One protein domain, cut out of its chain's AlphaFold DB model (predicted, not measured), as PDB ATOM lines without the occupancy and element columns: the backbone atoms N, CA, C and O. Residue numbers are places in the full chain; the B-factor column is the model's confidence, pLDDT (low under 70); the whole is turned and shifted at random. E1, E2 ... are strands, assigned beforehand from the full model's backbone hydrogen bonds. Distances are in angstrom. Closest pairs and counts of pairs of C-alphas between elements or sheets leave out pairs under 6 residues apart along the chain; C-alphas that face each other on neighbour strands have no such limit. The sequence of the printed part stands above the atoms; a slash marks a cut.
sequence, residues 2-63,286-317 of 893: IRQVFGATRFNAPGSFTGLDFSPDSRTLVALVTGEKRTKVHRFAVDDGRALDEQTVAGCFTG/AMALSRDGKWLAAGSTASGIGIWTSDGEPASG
ATOM      1  N   ILE A   2      56.666  15.028 -42.684       47.41
ATOM      2  CA  ILE A   2      56.601  14.020 -41.616       47.41
ATOM      3  C   ILE A   2      55.125  13.658 -41.430       47.41
ATOM      4  O   ILE A   2      54.308  14.533 -41.154       47.41
ATOM      5  N   ARG A   3      54.785  12.385 -41.633       60.88
ATOM      6  CA  ARG A   3      53.459  11.830 -41.355       60.88
ATOM      7  C   ARG A   3      53.543  11.093 -40.023       60.88
ATOM      8  O   ARG A   3      54.316  10.145 -39.913       60.88
ATOM      9  N   GLN A   4      52.791  11.542 -39.023       64.25
ATOM     10  CA  GLN A   4      52.650  10.812 -37.763       64.25
ATOM     11  C   GLN A   4      51.434   9.898 -37.872       64.25
ATOM     12  O   GLN A   4      50.363  10.340 -38.278       64.25
ATOM     13  N   VAL A   5      51.601   8.621 -37.544       56.25
ATOM     14  CA  VAL A   5      50.524   7.629 -37.594       56.25
ATOM     15  C   VAL A   5      50.286   7.131 -36.178       56.25
ATOM     16  O   VAL A   5      51.207   6.636 -35.533       56.25
ATOM     17  N   PHE A   6      49.059   7.300 -35.694       54.56
ATOM     18  CA  PHE A   6      48.619   6.853 -34.381       54.56
ATOM     19  C   PHE A   6      47.769   5.594 -34.550       54.56
ATOM     20  O   PHE A   6      46.877   5.524 -35.396       54.56
ATOM     21  N   GLY A   7      48.097   4.573 -33.764       51.34
ATOM     22  CA  GLY A   7      47.431   3.281 -33.815       51.34
ATOM     23  C   GLY A   7      46.046   3.349 -33.192       51.34
ATOM     24  O   GLY A   7      45.936   3.624 -32.001       51.34
ATOM     25  N   ALA A   8      45.016   3.073 -33.989       47.78
ATOM     26  CA  ALA A   8      43.623   3.058 -33.573       47.78
ATOM     27  C   ALA A   8      43.325   2.034 -32.457       47.78
ATOM     28  O   ALA A   8      42.434   2.258 -31.650       47.78
ATOM     29  N   THR A   9      44.097   0.950 -32.358       51.94
ATOM     30  CA  THR A   9      44.185   0.057 -31.186       51.94
ATOM     31  C   THR A   9      45.552  -0.626 -31.147       51.94
ATOM     32  O   THR A   9      46.432  -0.313 -31.944       51.94
ATOM     33  N   ARG A  10      45.767  -1.570 -30.219       52.69
ATOM     34  CA  ARG A  10      46.949  -2.436 -30.256       52.69
ATOM     35  C   ARG A  10      47.052  -3.174 -31.604       52.69
ATOM     36  O   ARG A  10      48.125  -3.142 -32.170       52.69
ATOM     37  N   PHE A  11      45.965  -3.673 -32.206       53.38
ATOM     38  CA  PHE A  11      45.984  -4.451 -33.464       53.38
ATOM     39  C   PHE A  11      45.507  -3.627 -34.675       53.38
ATOM     40  O   PHE A  11      44.328  -3.629 -35.029       53.38
ATOM     41  N   ASN A  12      46.431  -2.890 -35.300       53.19
ATOM     42  CA  ASN A  12      46.140  -1.900 -36.348       53.19
ATOM     43  C   ASN A  12      46.127  -2.475 -37.769       53.19
ATOM     44  O   ASN A  12      47.121  -2.386 -38.489       53.19
ATOM     45  N   ALA A  13      44.984  -3.003 -38.201       46.75
ATOM     46  CA  ALA A  13      44.672  -3.039 -39.627       46.75
ATOM     47  C   ALA A  13      43.203  -2.678 -39.875       46.75
ATOM     48  O   ALA A  13      42.332  -3.001 -39.061       46.75
ATOM     49  N   PRO A  14      42.914  -1.997 -40.987       43.34
ATOM     50  CA  PRO A  14      41.552  -1.695 -41.370       43.34
ATOM     51  C   PRO A  14      40.876  -2.929 -41.943       43.34
ATOM     52  O   PRO A  14      41.509  -3.800 -42.538       43.34
ATOM     53  N   GLY A  15      39.555  -2.889 -41.948       49.97
ATOM     54  CA  GLY A  15      38.774  -3.735 -42.829       49.97
ATOM     55  C   GLY A  15      38.215  -4.968 -42.149       49.97
ATOM     56  O   GLY A  15      38.295  -5.169 -40.937       49.97
ATOM     57  N   SER A  16      37.537  -5.755 -42.972       59.31
ATOM     58  CA  SER A  16      36.796  -6.914 -42.516       59.31
ATOM     59  C   SER A  16      37.744  -8.093 -42.359       59.31
ATOM     60  O   SER A  16      38.183  -8.670 -43.357       59.31
ATOM     61  N   PHE A  17      38.079  -8.438 -41.114       72.12
ATOM     62  CA  PHE A  17      38.965  -9.565 -40.847       72.12
ATOM     63  C   PHE A  17      38.240 -10.882 -41.095       72.12
ATOM     64  O   PHE A  17      37.306 -11.241 -40.373       72.12
ATOM     65  N   THR A  18      38.668 -11.602 -42.127       74.44
ATOM     66  CA  THR A  18      38.003 -12.830 -42.583       74.44
ATOM     67  C   THR A  18      38.622 -14.091 -41.992       74.44
ATOM     68  O   THR A  18      37.904 -15.063 -41.788       74.44
ATOM     69  N   GLY A  19      39.916 -14.067 -41.657       83.75
ATOM     70  CA  GLY A  19      40.649 -15.188 -41.065       83.75
ATOM     71  C   GLY A  19      41.657 -14.722 -40.019       83.75
ATOM     72  O   GLY A  19      42.279 -13.676 -40.192       83.75
ATOM     73  N   LEU A  20      41.814 -15.505 -38.950       89.94
ATOM     74  CA  LEU A  20      42.761 -15.271 -37.860       89.94
ATOM     75  C   LEU A  20      43.444 -16.585 -37.490       89.94
ATOM     76  O   LEU A  20      42.763 -17.605 -37.411       89.94
ATOM     77  N   ASP A  21      44.746 -16.541 -37.215       93.00
ATOM     78  CA  ASP A  21      45.458 -17.626 -36.537       93.00
ATOM     79  C   ASP A  21      46.721 -17.112 -35.834       93.00
ATOM     80  O   ASP A  21      47.278 -16.082 -36.216       93.00
ATOM     81  N   PHE A  22      47.187 -17.821 -34.811       92.69
ATOM     82  CA  PHE A  22      48.426 -17.491 -34.110       92.69
ATOM     83  C   PHE A  22      49.600 -18.281 -34.680       92.69
ATOM     84  O   PHE A  22      49.471 -19.457 -35.007       92.69
ATOM     85  N   SER A  23      50.778 -17.659 -34.727       92.00
ATOM     86  CA  SER A  23      52.019 -18.362 -35.036       92.00
ATOM     87  C   SER A  23      52.259 -19.521 -34.059       92.00
ATOM     88  O   SER A  23      51.796 -19.483 -32.916       92.00
ATOM     89  N   PRO A  24      53.037 -20.544 -34.455       89.06
ATOM     90  CA  PRO A  24      53.297 -21.711 -33.608       89.06
ATOM     91  C   PRO A  24      53.897 -21.380 -32.235       89.06
ATOM     92  O   PRO A  24      53.637 -22.089 -31.264       89.06
ATOM     93  N   ASP A  25      54.675 -20.300 -32.146       90.56
ATOM     94  CA  ASP A  25      55.269 -19.793 -30.906       90.56
ATOM     95  C   ASP A  25      54.324 -18.890 -30.088       90.56
ATOM     96  O   ASP A  25      54.698 -18.428 -29.013       90.56
ATOM     97  N   SER A  26      53.099 -18.657 -30.577       92.38
ATOM     98  CA  SER A  26      52.051 -17.827 -29.965       92.38
ATOM     99  C   SER A  26      52.435 -16.353 -29.766       92.38
ATOM    100  O   SER A  26      51.790 -15.648 -28.993       92.38
ATOM    101  N   ARG A  27      53.477 -15.870 -30.462       91.00
ATOM    102  CA  ARG A  27      53.963 -14.479 -30.360       91.00
ATOM    103  C   ARG A  27      53.447 -13.563 -31.457       91.00
ATOM    104  O   ARG A  27      53.471 -12.349 -31.280       91.00
ATOM    105  N   THR A  28      52.992 -14.130 -32.569       91.50
ATOM    106  CA  THR A  28      52.467 -13.386 -33.712       91.50
ATOM    107  C   THR A  28      51.015 -13.772 -33.962       91.50
ATOM    108  O   THR A  28      50.693 -14.953 -34.041       91.50
ATOM    109  N   LEU A  29      50.136 -12.788 -34.128       91.00
ATOM    110  CA  LEU A  29      48.803 -12.984 -34.682       91.00
ATOM    111  C   LEU A  29      48.845 -12.698 -36.183       91.00
ATOM    112  O   LEU A  29      49.271 -11.623 -36.603       91.00
ATOM    113  N   VAL A  30      48.372 -13.646 -36.984       91.56
ATOM    114  CA  VAL A  30      48.179 -13.505 -38.426       91.56
ATOM    115  C   VAL A  30      46.710 -13.215 -38.695       91.56
ATOM    116  O   VAL A  30      45.833 -13.938 -38.225       91.56
ATOM    117  N   ALA A  31      46.437 -12.168 -39.469       87.12
ATOM    118  CA  ALA A  31      45.085 -11.732 -39.778       87.12
ATOM    119  C   ALA A  31      44.900 -11.441 -41.269       87.12
ATOM    120  O   ALA A  31      45.762 -10.835 -41.904       87.12
ATOM    121  N   LEU A  32      43.766 -11.864 -41.828       84.25
ATOM    122  CA  LEU A  32      43.434 -11.665 -43.238       84.25
ATOM    123  C   LEU A  32      42.421 -10.544 -43.426       84.25
ATOM    124  O   LEU A  32      41.361 -10.573 -42.807       84.25
ATOM    125  N   VAL A  33      42.709  -9.632 -44.353       78.25
ATOM    126  CA  VAL A  33      41.758  -8.638 -44.868       78.25
ATOM    127  C   VAL A  33      41.547  -8.913 -46.353       78.25
ATOM    128  O   VAL A  33      42.477  -8.833 -47.157       78.25
ATOM    129  N   THR A  34      40.325  -9.286 -46.723       75.69
ATOM    130  CA  THR A  34      40.012  -9.825 -48.056       75.69
ATOM    131  C   THR A  34      39.277  -8.795 -48.901       75.69
ATOM    132  O   THR A  34      38.189  -8.368 -48.524       75.69
ATOM    133  N   GLY A  35      39.853  -8.431 -50.049       68.38
ATOM    134  CA  GLY A  35      39.206  -7.620 -51.086       68.38
ATOM    135  C   GLY A  35      38.654  -8.469 -52.236       68.38
ATOM    136  O   GLY A  35      38.633  -9.703 -52.173       68.38
ATOM    137  N   GLU A  36      38.241  -7.823 -53.330       66.44
ATOM    138  CA  GLU A  36      37.578  -8.508 -54.455       66.44
ATOM    139  C   GLU A  36      38.491  -9.432 -55.263       66.44
ATOM    140  O   GLU A  36      38.020 -10.384 -55.890       66.44
ATOM    141  N   LYS A  37      39.796  -9.136 -55.296       75.62
ATOM    142  CA  LYS A  37      40.786  -9.874 -56.107       75.62
ATOM    143  C   LYS A  37      42.052 -10.254 -55.348       75.62
ATOM    144  O   LYS A  37      42.863 -11.030 -55.863       75.62
ATOM    145  N   ARG A  38      42.268  -9.681 -54.165       81.25
ATOM    146  CA  ARG A  38      43.495  -9.831 -53.377       81.25
ATOM    147  C   ARG A  38      43.161  -9.926 -51.895       81.25
ATOM    148  O   ARG A  38      42.145  -9.407 -51.447       81.25
ATOM    149  N   THR A  39      44.045 -10.563 -51.144       82.88
ATOM    150  CA  THR A  39      43.974 -10.665 -49.687       82.88
ATOM    151  C   THR A  39      45.243 -10.079 -49.099       82.88
ATOM    152  O   THR A  39      46.341 -10.438 -49.528       82.88
ATOM    153  N   LYS A  40      45.095  -9.194 -48.117       83.25
ATOM    154  CA  LYS A  40      46.197  -8.725 -47.285       83.25
ATOM    155  C   LYS A  40      46.361  -9.650 -46.087       83.25
ATOM    156  O   LYS A  40      45.381 -10.018 -45.442       83.25
ATOM    157  N   VAL A  41      47.600 -10.023 -45.814       87.69
ATOM    158  CA  VAL A  41      48.027 -10.822 -44.670       87.69
ATOM    159  C   VAL A  41      48.781  -9.889 -43.735       87.69
ATOM    160  O   VAL A  41      49.899  -9.477 -44.038       87.69
ATOM    161  N   HIS A  42      48.160  -9.548 -42.614       85.25
ATOM    162  CA  HIS A  42      48.761  -8.734 -41.566       85.25
ATOM    163  C   HIS A  42      49.356  -9.626 -40.485       85.25
ATOM    164  O   HIS A  42      48.776 -10.654 -40.129       85.25
ATOM    165  N   ARG A  43      50.501  -9.217 -39.942       86.75
ATOM    166  CA  ARG A  43      51.150  -9.875 -38.806       86.75
ATOM    167  C   ARG A  43      51.301  -8.879 -37.670       86.75
ATOM    168  O   ARG A  43      51.827  -7.791 -37.885       86.75
ATOM    169  N   PHE A  44      50.879  -9.259 -36.473       84.31
ATOM    170  CA  PHE A  44      50.940  -8.425 -35.273       84.31
ATOM    171  C   PHE A  44      51.677  -9.145 -34.156       84.31
ATOM    172  O   PHE A  44      51.469 -10.341 -33.969       84.31
ATOM    173  N   ALA A  45      52.483  -8.429 -33.383       82.75
ATOM    174  CA  ALA A  45      52.984  -8.942 -32.116       82.75
ATOM    175  C   ALA A  45      51.813  -9.073 -31.129       82.75
ATOM    176  O   ALA A  45      50.978  -8.180 -31.032       82.75
ATOM    177  N   VAL A  46      51.691 -10.203 -30.438       83.56
ATOM    178  CA  VAL A  46      50.522 -10.490 -29.581       83.56
ATOM    179  C   VAL A  46      50.554  -9.703 -28.266       83.56
ATOM    180  O   VAL A  46      49.507  -9.373 -27.718       83.56
ATOM    181  N   ASP A  47      51.744  -9.400 -27.759       74.12
ATOM    182  CA  ASP A  47      51.982  -8.761 -26.464       74.12
ATOM    183  C   ASP A  47      51.644  -7.264 -26.448       74.12
ATOM    184  O   ASP A  47      51.014  -6.782 -25.503       74.12
ATOM    185  N   ASP A  48      52.034  -6.531 -27.489       66.69
ATOM    186  CA  ASP A  48      51.802  -5.087 -27.607       66.69
ATOM    187  C   ASP A  48      50.895  -4.696 -28.788       66.69
ATOM    188  O   ASP A  48      50.467  -3.543 -28.888       66.69
ATOM    189  N   GLY A  49      50.545  -5.661 -29.643       68.12
ATOM    190  CA  GLY A  49      49.724  -5.491 -30.840       68.12
ATOM    191  C   GLY A  49      50.446  -4.914 -32.050       68.12
ATOM    192  O   GLY A  49      49.869  -4.849 -33.137       68.12
ATOM    193  N   ARG A  50      51.711  -4.509 -31.912       70.06
ATOM    194  CA  ARG A  50      52.438  -3.787 -32.953       70.06
ATOM    195  C   ARG A  50      52.417  -4.554 -34.275       70.06
ATOM    196  O   ARG A  50      52.757  -5.735 -34.328       70.06
ATOM    197  N   ALA A  51      52.070  -3.859 -35.358       72.19
ATOM    198  CA  ALA A  51      52.178  -4.406 -36.705       72.19
ATOM    199  C   ALA A  51      53.644  -4.758 -37.005       72.19
ATOM    200  O   ALA A  51      54.538  -3.920 -36.874       72.19
ATOM    201  N   LEU A  52      53.881  -6.013 -37.373       79.75
ATOM    202  CA  LEU A  52      55.189  -6.547 -37.736       79.75
ATOM    203  C   LEU A  52      55.430  -6.425 -39.240       79.75
ATOM    204  O   LEU A  52      56.513  -6.020 -39.648       79.75
ATOM    205  N   ASP A  53      54.427  -6.788 -40.042       81.56
ATOM    206  CA  ASP A  53      54.510  -6.838 -41.503       81.56
ATOM    207  C   ASP A  53      53.109  -6.906 -42.155       81.56
ATOM    208  O   ASP A  53      52.137  -7.342 -41.525       81.56
ATOM    209  N   GLU A  54      53.026  -6.499 -43.425       83.44
ATOM    210  CA  GLU A  54      51.866  -6.634 -44.311       83.44
ATOM    211  C   GLU A  54      52.311  -7.223 -45.658       83.44
ATOM    212  O   GLU A  54      53.151  -6.662 -46.361       83.44
ATOM    213  N   GLN A  55      51.663  -8.311 -46.074       84.62
ATOM    214  CA  GLN A  55      51.883  -8.923 -47.381       84.62
ATOM    215  C   GLN A  55      50.578  -8.987 -48.182       84.62
ATOM    216  O   GLN A  55      49.550  -9.419 -47.672       84.62
ATOM    217  N   THR A  56      50.611  -8.633 -49.470       84.50
ATOM    218  CA  THR A  56      49.455  -8.789 -50.373       84.50
ATOM    219  C   THR A  56      49.586 -10.042 -51.236       84.50
ATOM    220  O   THR A  56      50.617 -10.274 -51.863       84.50
ATOM    221  N   VAL A  57      48.513 -10.831 -51.315       84.19
ATOM    222  CA  VAL A  57      48.446 -12.096 -52.058       84.19
ATOM    223  C   VAL A  57      47.282 -12.058 -53.048       84.19
ATOM    224  O   VAL A  57      46.187 -11.603 -52.721       84.19
ATOM    225  N   ALA A  58      47.492 -12.549 -54.271       84.06
ATOM    226  CA  ALA A  58      46.429 -12.656 -55.268       84.06
ATOM    227  C   ALA A  58      45.421 -13.764 -54.905       84.06
ATOM    228  O   ALA A  58      45.806 -14.913 -54.679       84.06
ATOM    229  N   GLY A  59      44.129 -13.431 -54.919       79.19
ATOM    230  CA  GLY A  59      43.026 -14.306 -54.512       79.19
ATOM    231  C   GLY A  59      42.278 -13.795 -53.279       79.19
ATOM    232  O   GLY A  59      42.783 -12.951 -52.541       79.19
ATOM    233  N   CYS A  60      41.068 -14.318 -53.069       83.12
ATOM    234  CA  CYS A  60      40.139 -13.870 -52.027       83.12
ATOM    235  C   CYS A  60      40.016 -14.952 -50.953       83.12
ATOM    236  O   CYS A  60      39.115 -15.788 -51.002       83.12
ATOM    237  N   PHE A  61      40.971 -14.988 -50.031       85.94
ATOM    238  CA  PHE A  61      41.053 -15.992 -48.978       85.94
ATOM    239  C   PHE A  61      40.266 -15.555 -47.757       85.94
ATOM    240  O   PHE A  61      40.278 -14.385 -47.405       85.94
ATOM    241  N   THR A  62      39.577 -16.493 -47.120       82.88
ATOM    242  CA  THR A  62      38.696 -16.250 -45.973       82.88
ATOM    243  C   THR A  62      39.133 -17.013 -44.729       82.88
ATOM    244  O   THR A  62      38.426 -17.013 -43.736       82.88
ATOM    245  N   GLY A  63      40.264 -17.711 -44.773       87.75
ATOM    246  CA  GLY A  63      40.810 -18.418 -43.626       87.75
ATOM    247  C   GLY A  63      42.311 -18.619 -43.764       87.75
ATOM    248  O   GLY A  63      42.840 -18.685 -44.876       87.75
ATOM    249  N   ALA A 286      35.949 -14.985 -37.713       72.88
ATOM    250  CA  ALA A 286      37.342 -15.399 -37.613       72.88
ATOM    251  C   ALA A 286      37.721 -15.492 -36.130       72.88
ATOM    252  O   ALA A 286      37.621 -14.497 -35.407       72.88
ATOM    253  N   MET A 287      38.105 -16.677 -35.663       86.69
ATOM    254  CA  MET A 287      38.449 -16.929 -34.263       86.69
ATOM    255  C   MET A 287      39.649 -17.856 -34.178       86.69
ATOM    256  O   MET A 287      39.733 -18.827 -34.930       86.69
ATOM    257  N   ALA A 288      40.535 -17.575 -33.230       89.75
ATOM    258  CA  ALA A 288      41.748 -18.349 -33.023       89.75
ATOM    259  C   ALA A 288      42.052 -18.501 -31.534       89.75
ATOM    260  O   ALA A 288      41.867 -17.562 -30.758       89.75
ATOM    261  N   LEU A 289      42.553 -19.675 -31.159       91.62
ATOM    262  CA  LEU A 289      43.175 -19.937 -29.867       91.62
ATOM    263  C   LEU A 289      44.654 -20.214 -30.130       91.62
ATOM    264  O   LEU A 289      44.990 -21.061 -30.953       91.62
ATOM    265  N   SER A 290      45.526 -19.493 -29.439       91.56
ATOM    266  CA  SER A 290      46.972 -19.719 -29.506       91.56
ATOM    267  C   SER A 290      47.361 -21.130 -29.060       91.56
ATOM    268  O   SER A 290      46.712 -21.737 -28.206       91.56
ATOM    269  N   ARG A 291      48.455 -21.653 -29.621       85.88
ATOM    270  CA  ARG A 291      48.920 -23.024 -29.368       85.88
ATOM    271  C   ARG A 291      49.350 -23.251 -27.918       85.88
ATOM    272  O   ARG A 291      49.175 -24.353 -27.406       85.88
ATOM    273  N   ASP A 292      49.903 -22.231 -27.263       86.31
ATOM    274  CA  ASP A 292      50.223 -22.287 -25.832       86.31
ATOM    275  C   ASP A 292      48.987 -22.126 -24.930       86.31
ATOM    276  O   ASP A 292      49.090 -22.238 -23.708       86.31
ATOM    277  N   GLY A 293      47.820 -21.896 -25.538       86.56
ATOM    278  CA  GLY A 293      46.534 -21.811 -24.878       86.56
ATOM    279  C   GLY A 293      46.351 -20.556 -24.043       86.56
ATOM    280  O   GLY A 293      45.423 -20.564 -23.247       86.56
ATOM    281  N   LYS A 294      47.195 -19.520 -24.186       87.19
ATOM    282  CA  LYS A 294      47.139 -18.291 -23.368       87.19
ATOM    283  C   LYS A 294      46.355 -17.149 -23.985       87.19
ATOM    284  O   LYS A 294      45.972 -16.235 -23.268       87.19
ATOM    285  N   TRP A 295      46.145 -17.180 -25.291       89.69
ATOM    286  CA  TRP A 295      45.529 -16.099 -26.057       89.69
ATOM    287  C   TRP A 295      44.361 -16.591 -26.893       89.69
ATOM    288  O   TRP A 295      44.449 -17.637 -27.540       89.69
ATOM    289  N   LEU A 296      43.310 -15.782 -26.922       89.69
ATOM    290  CA  LEU A 296      42.117 -15.935 -27.736       89.69
ATOM    291  C   LEU A 296      41.950 -14.676 -28.586       89.69
ATOM    292  O   LEU A 296      42.064 -13.569 -28.065       89.69
ATOM    293  N   ALA A 297      41.646 -14.832 -29.870       86.19
ATOM    294  CA  ALA A 297      41.368 -13.716 -30.766       86.19
ATOM    295  C   ALA A 297      40.020 -13.884 -31.470       86.19
ATOM    296  O   ALA A 297      39.629 -14.996 -31.832       86.19
ATOM    297  N   ALA A 298      39.330 -12.764 -31.693       81.62
ATOM    298  CA  ALA A 298      38.104 -12.702 -32.483       81.62
ATOM    299  C   ALA A 298      38.116 -11.487 -33.410       81.62
ATOM    300  O   ALA A 298      38.309 -10.353 -32.966       81.62
ATOM    301  N   GLY A 299      37.862 -11.729 -34.692       71.50
ATOM    302  CA  GLY A 299      37.790 -10.702 -35.722       71.50
ATOM    303  C   GLY A 299      36.378 -10.150 -35.882       71.50
ATOM    304  O   GLY A 299      35.384 -10.884 -35.865       71.50
ATOM    305  N   SER A 300      36.283  -8.839 -36.074       63.84
ATOM    306  CA  SER A 300      35.074  -8.153 -36.510       63.84
ATOM    307  C   SER A 300      35.188  -7.730 -37.966       63.84
ATOM    308  O   SER A 300      36.247  -7.314 -38.427       63.84
ATOM    309  N   THR A 301      34.055  -7.740 -38.664       52.53
ATOM    310  CA  THR A 301      33.949  -7.159 -40.005       52.53
ATOM    311  C   THR A 301      33.751  -5.633 -39.998       52.53
ATOM    312  O   THR A 301      33.725  -5.020 -41.059       52.53
ATOM    313  N   ALA A 302      33.611  -5.024 -38.812       46.88
ATOM    314  CA  ALA A 302      33.333  -3.596 -38.623       46.88
ATOM    315  C   ALA A 302      34.238  -2.904 -37.578       46.88
ATOM    316  O   ALA A 302      34.416  -1.692 -37.630       46.88
ATOM    317  N   SER A 303      34.805  -3.654 -36.622       48.91
ATOM    318  CA  SER A 303      35.346  -3.109 -35.362       48.91
ATOM    319  C   SER A 303      36.735  -3.606 -34.944       48.91
ATOM    320  O   SER A 303      37.108  -3.434 -33.791       48.91
ATOM    321  N   GLY A 304      37.512  -4.205 -35.851       65.31
ATOM    322  CA  GLY A 304      38.880  -4.652 -35.557       65.31
ATOM    323  C   GLY A 304      38.987  -6.065 -34.970       65.31
ATOM    324  O   GLY A 304      38.071  -6.881 -35.104       65.31
ATOM    325  N   ILE A 305      40.122  -6.365 -34.334       73.12
ATOM    326  CA  ILE A 305      40.407  -7.647 -33.674       73.12
ATOM    327  C   ILE A 305      40.378  -7.436 -32.160       73.12
ATOM    328  O   ILE A 305      41.101  -6.590 -31.642       73.12
ATOM    329  N   GLY A 306      39.579  -8.230 -31.447       73.94
ATOM    330  CA  GLY A 306      39.694  -8.345 -29.994       73.94
ATOM    331  C   GLY A 306      40.664  -9.464 -29.622       73.94
ATOM    332  O   GLY A 306      40.599 -10.540 -30.226       73.94
ATOM    333  N   ILE A 307      41.536  -9.221 -28.638       78.75
ATOM    334  CA  ILE A 307      42.378 -10.255 -28.023       78.75
ATOM    335  C   ILE A 307      42.109 -10.325 -26.527       78.75
ATOM    336  O   ILE A 307      42.092  -9.310 -25.827       78.75
ATOM    337  N   TRP A 308      41.964 -11.549 -26.039       83.44
ATOM    338  CA  TRP A 308      41.849 -11.876 -24.629       83.44
ATOM    339  C   TRP A 308      42.947 -12.849 -24.238       83.44
ATOM    340  O   TRP A 308      43.399 -13.668 -25.039       83.44
ATOM    341  N   THR A 309      43.334 -12.797 -22.974       86.12
ATOM    342  CA  THR A 309      43.956 -13.948 -22.332       86.12
ATOM    343  C   THR A 309      42.966 -15.116 -22.308       86.12
ATOM    344  O   THR A 309      41.749 -14.938 -22.403       86.12
ATOM    345  N   SER A 310      43.475 -16.329 -22.153       82.50
ATOM    346  CA  SER A 310      42.686 -17.558 -22.091       82.50
ATOM    347  C   SER A 310      41.701 -17.596 -20.940       82.50
ATOM    348  O   SER A 310      40.698 -18.298 -21.029       82.50
ATOM    349  N   ASP A 311      41.961 -16.820 -19.893       82.62
ATOM    350  CA  ASP A 311      41.066 -16.683 -18.752       82.62
ATOM    351  C   ASP A 311      39.934 -15.693 -19.035       82.62
ATOM    352  O   ASP A 311      38.995 -15.620 -18.250       82.62
ATOM    353  N   GLY A 312      39.985 -14.962 -20.154       75.00
ATOM    354  CA  GLY A 312      38.978 -14.004 -20.606       75.00
ATOM    355  C   GLY A 312      39.262 -12.552 -20.222       75.00
ATOM    356  O   GLY A 312      38.375 -11.713 -20.383       75.00
ATOM    357  N   GLU A 313      40.463 -12.237 -19.722       78.56
ATOM    358  CA  GLU A 313      40.877 -10.842 -19.513       78.56
ATOM    359  C   GLU A 313      41.238 -10.189 -20.850       78.56
ATOM    360  O   GLU A 313      42.008 -10.785 -21.608       78.56
ATOM    361  N   PRO A 314      40.730  -8.986 -21.156       68.56
ATOM    362  CA  PRO A 314      41.093  -8.274 -22.375       68.56
ATOM    363  C   PRO A 314      42.591  -7.924 -22.373       68.56
ATOM    364  O   PRO A 314      43.116  -7.357 -21.418       68.56
ATOM    365  N   ALA A 315      43.288  -8.291 -23.449       62.81
ATOM    366  CA  ALA A 315      44.711  -8.010 -23.669       62.81
ATOM    367  C   ALA A 315      44.939  -6.815 -24.612       62.81
ATOM    368  O   ALA A 315      45.959  -6.119 -24.545       62.81
ATOM    369  N   SER A 316      43.966  -6.569 -25.487       56.09
ATOM    370  CA  SER A 316      43.747  -5.296 -26.167       56.09
ATOM    371  C   SER A 316      42.729  -4.468 -25.379       56.09
ATOM    372  O   SER A 316      41.862  -5.053 -24.731       56.09
ATOM    373  N   GLY A 317      42.781  -3.132 -25.482       50.09
ATOM    374  CA  GLY A 317      41.665  -2.279 -25.049       50.09
ATOM    375  C   GLY A 317      40.343  -2.823 -25.600       50.09
ATOM    376  O   GLY A 317      40.310  -3.353 -26.715       50.09
TER     377      GLY A 317
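What this domain is: This is residues 2 to 63 and 286 to 317 of the 893 residues of an uncharacterized protein of Sorangium cellulosum (UniProt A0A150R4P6). A twisted sheet of four strands, E2 to E5, and a small sheet of three, E6 to E8, make a partly face-to-face sandwich, closest where E2 meets E6 and E7 and open like a wedge toward E5 and E8. From this body a tail with the short strand E1 sticks out. The printed part has 94 residues with eight named strands, E1 to E8 in chain order, and no named helix; the class is all strand, though 46 residues, under half, are in named elements. Both sheets are antiparallel, in the orders E2 - E3 - E4 - E5 and E6 - E7 - E8. The whole is compact, with a radius of gyration of the C-alphas of 12.8 A and spans of 38 by 35 by 24 A.

Where its parts are: In the larger sheet E2 is residues 17 to 22, from C-alpha 17 at (38.965, -9.565, -40.847) over 14.1 A. E3 is residues 28 to 34, 19.3 A; E4 is residues 38 to 45, 23.3 A; E5 is residues 51 to 58, 21.1 A. In the smaller sheet E6 is residues 287 to 289, E7 residues 295 to 299, and E8 residues 305 to 309, ending at C-alpha 309 at (43.956, -13.948, -22.332). E1 is residues 3 to 6, beginning at C-alpha 3 at (53.459, 11.830, -41.355).

How they stand to each other: E2, E3, E4 and E5 form a meander, each strand the antiparallel neighbour of the one before and each successive pair a hairpin. N 21 and O 30 are 3.0 A apart between E2 and E3, N 31 and O 42 are 2.9 A apart between E3 and E4, and N 41 and O 55 are 2.8 A apart between E4 and E5, within hydrogen-bond range. E6, E7 and E8 form a second meander of two hairpins, with N 297 and O 288 at 2.9 A and N 296 and O 308 at 2.8 A. The two sheets are a sandwich, two sheets face to face, with best planes 38 degrees apart. The closest C-alphas of E2 and E6 are those of Asp 21 and Ala 288, 5.2 A apart. Those of E2 and E7 are Phe 17 and Gly 299, 5.4 A apart. E3 and E7 are near each other, with 5 pairs of C-alphas within 10 A. E5 and E8 are apart. E1 pairs with no named strand and is apart from E2.

The domain as a whole: The two C-alphas farthest apart are those of Ile 2 and Asp 311, at 41.3 A. Residues 64 to 285 are not printed; C-alphas 63 and 286 are 7.6 A apart across this cut. Of the links that are printed whole, E1 to E2 is short and the others are tight. The mean pLDDT of the printed part is 75.5; 28 residues are under 70, among them 2 to 16 and 300 to 304.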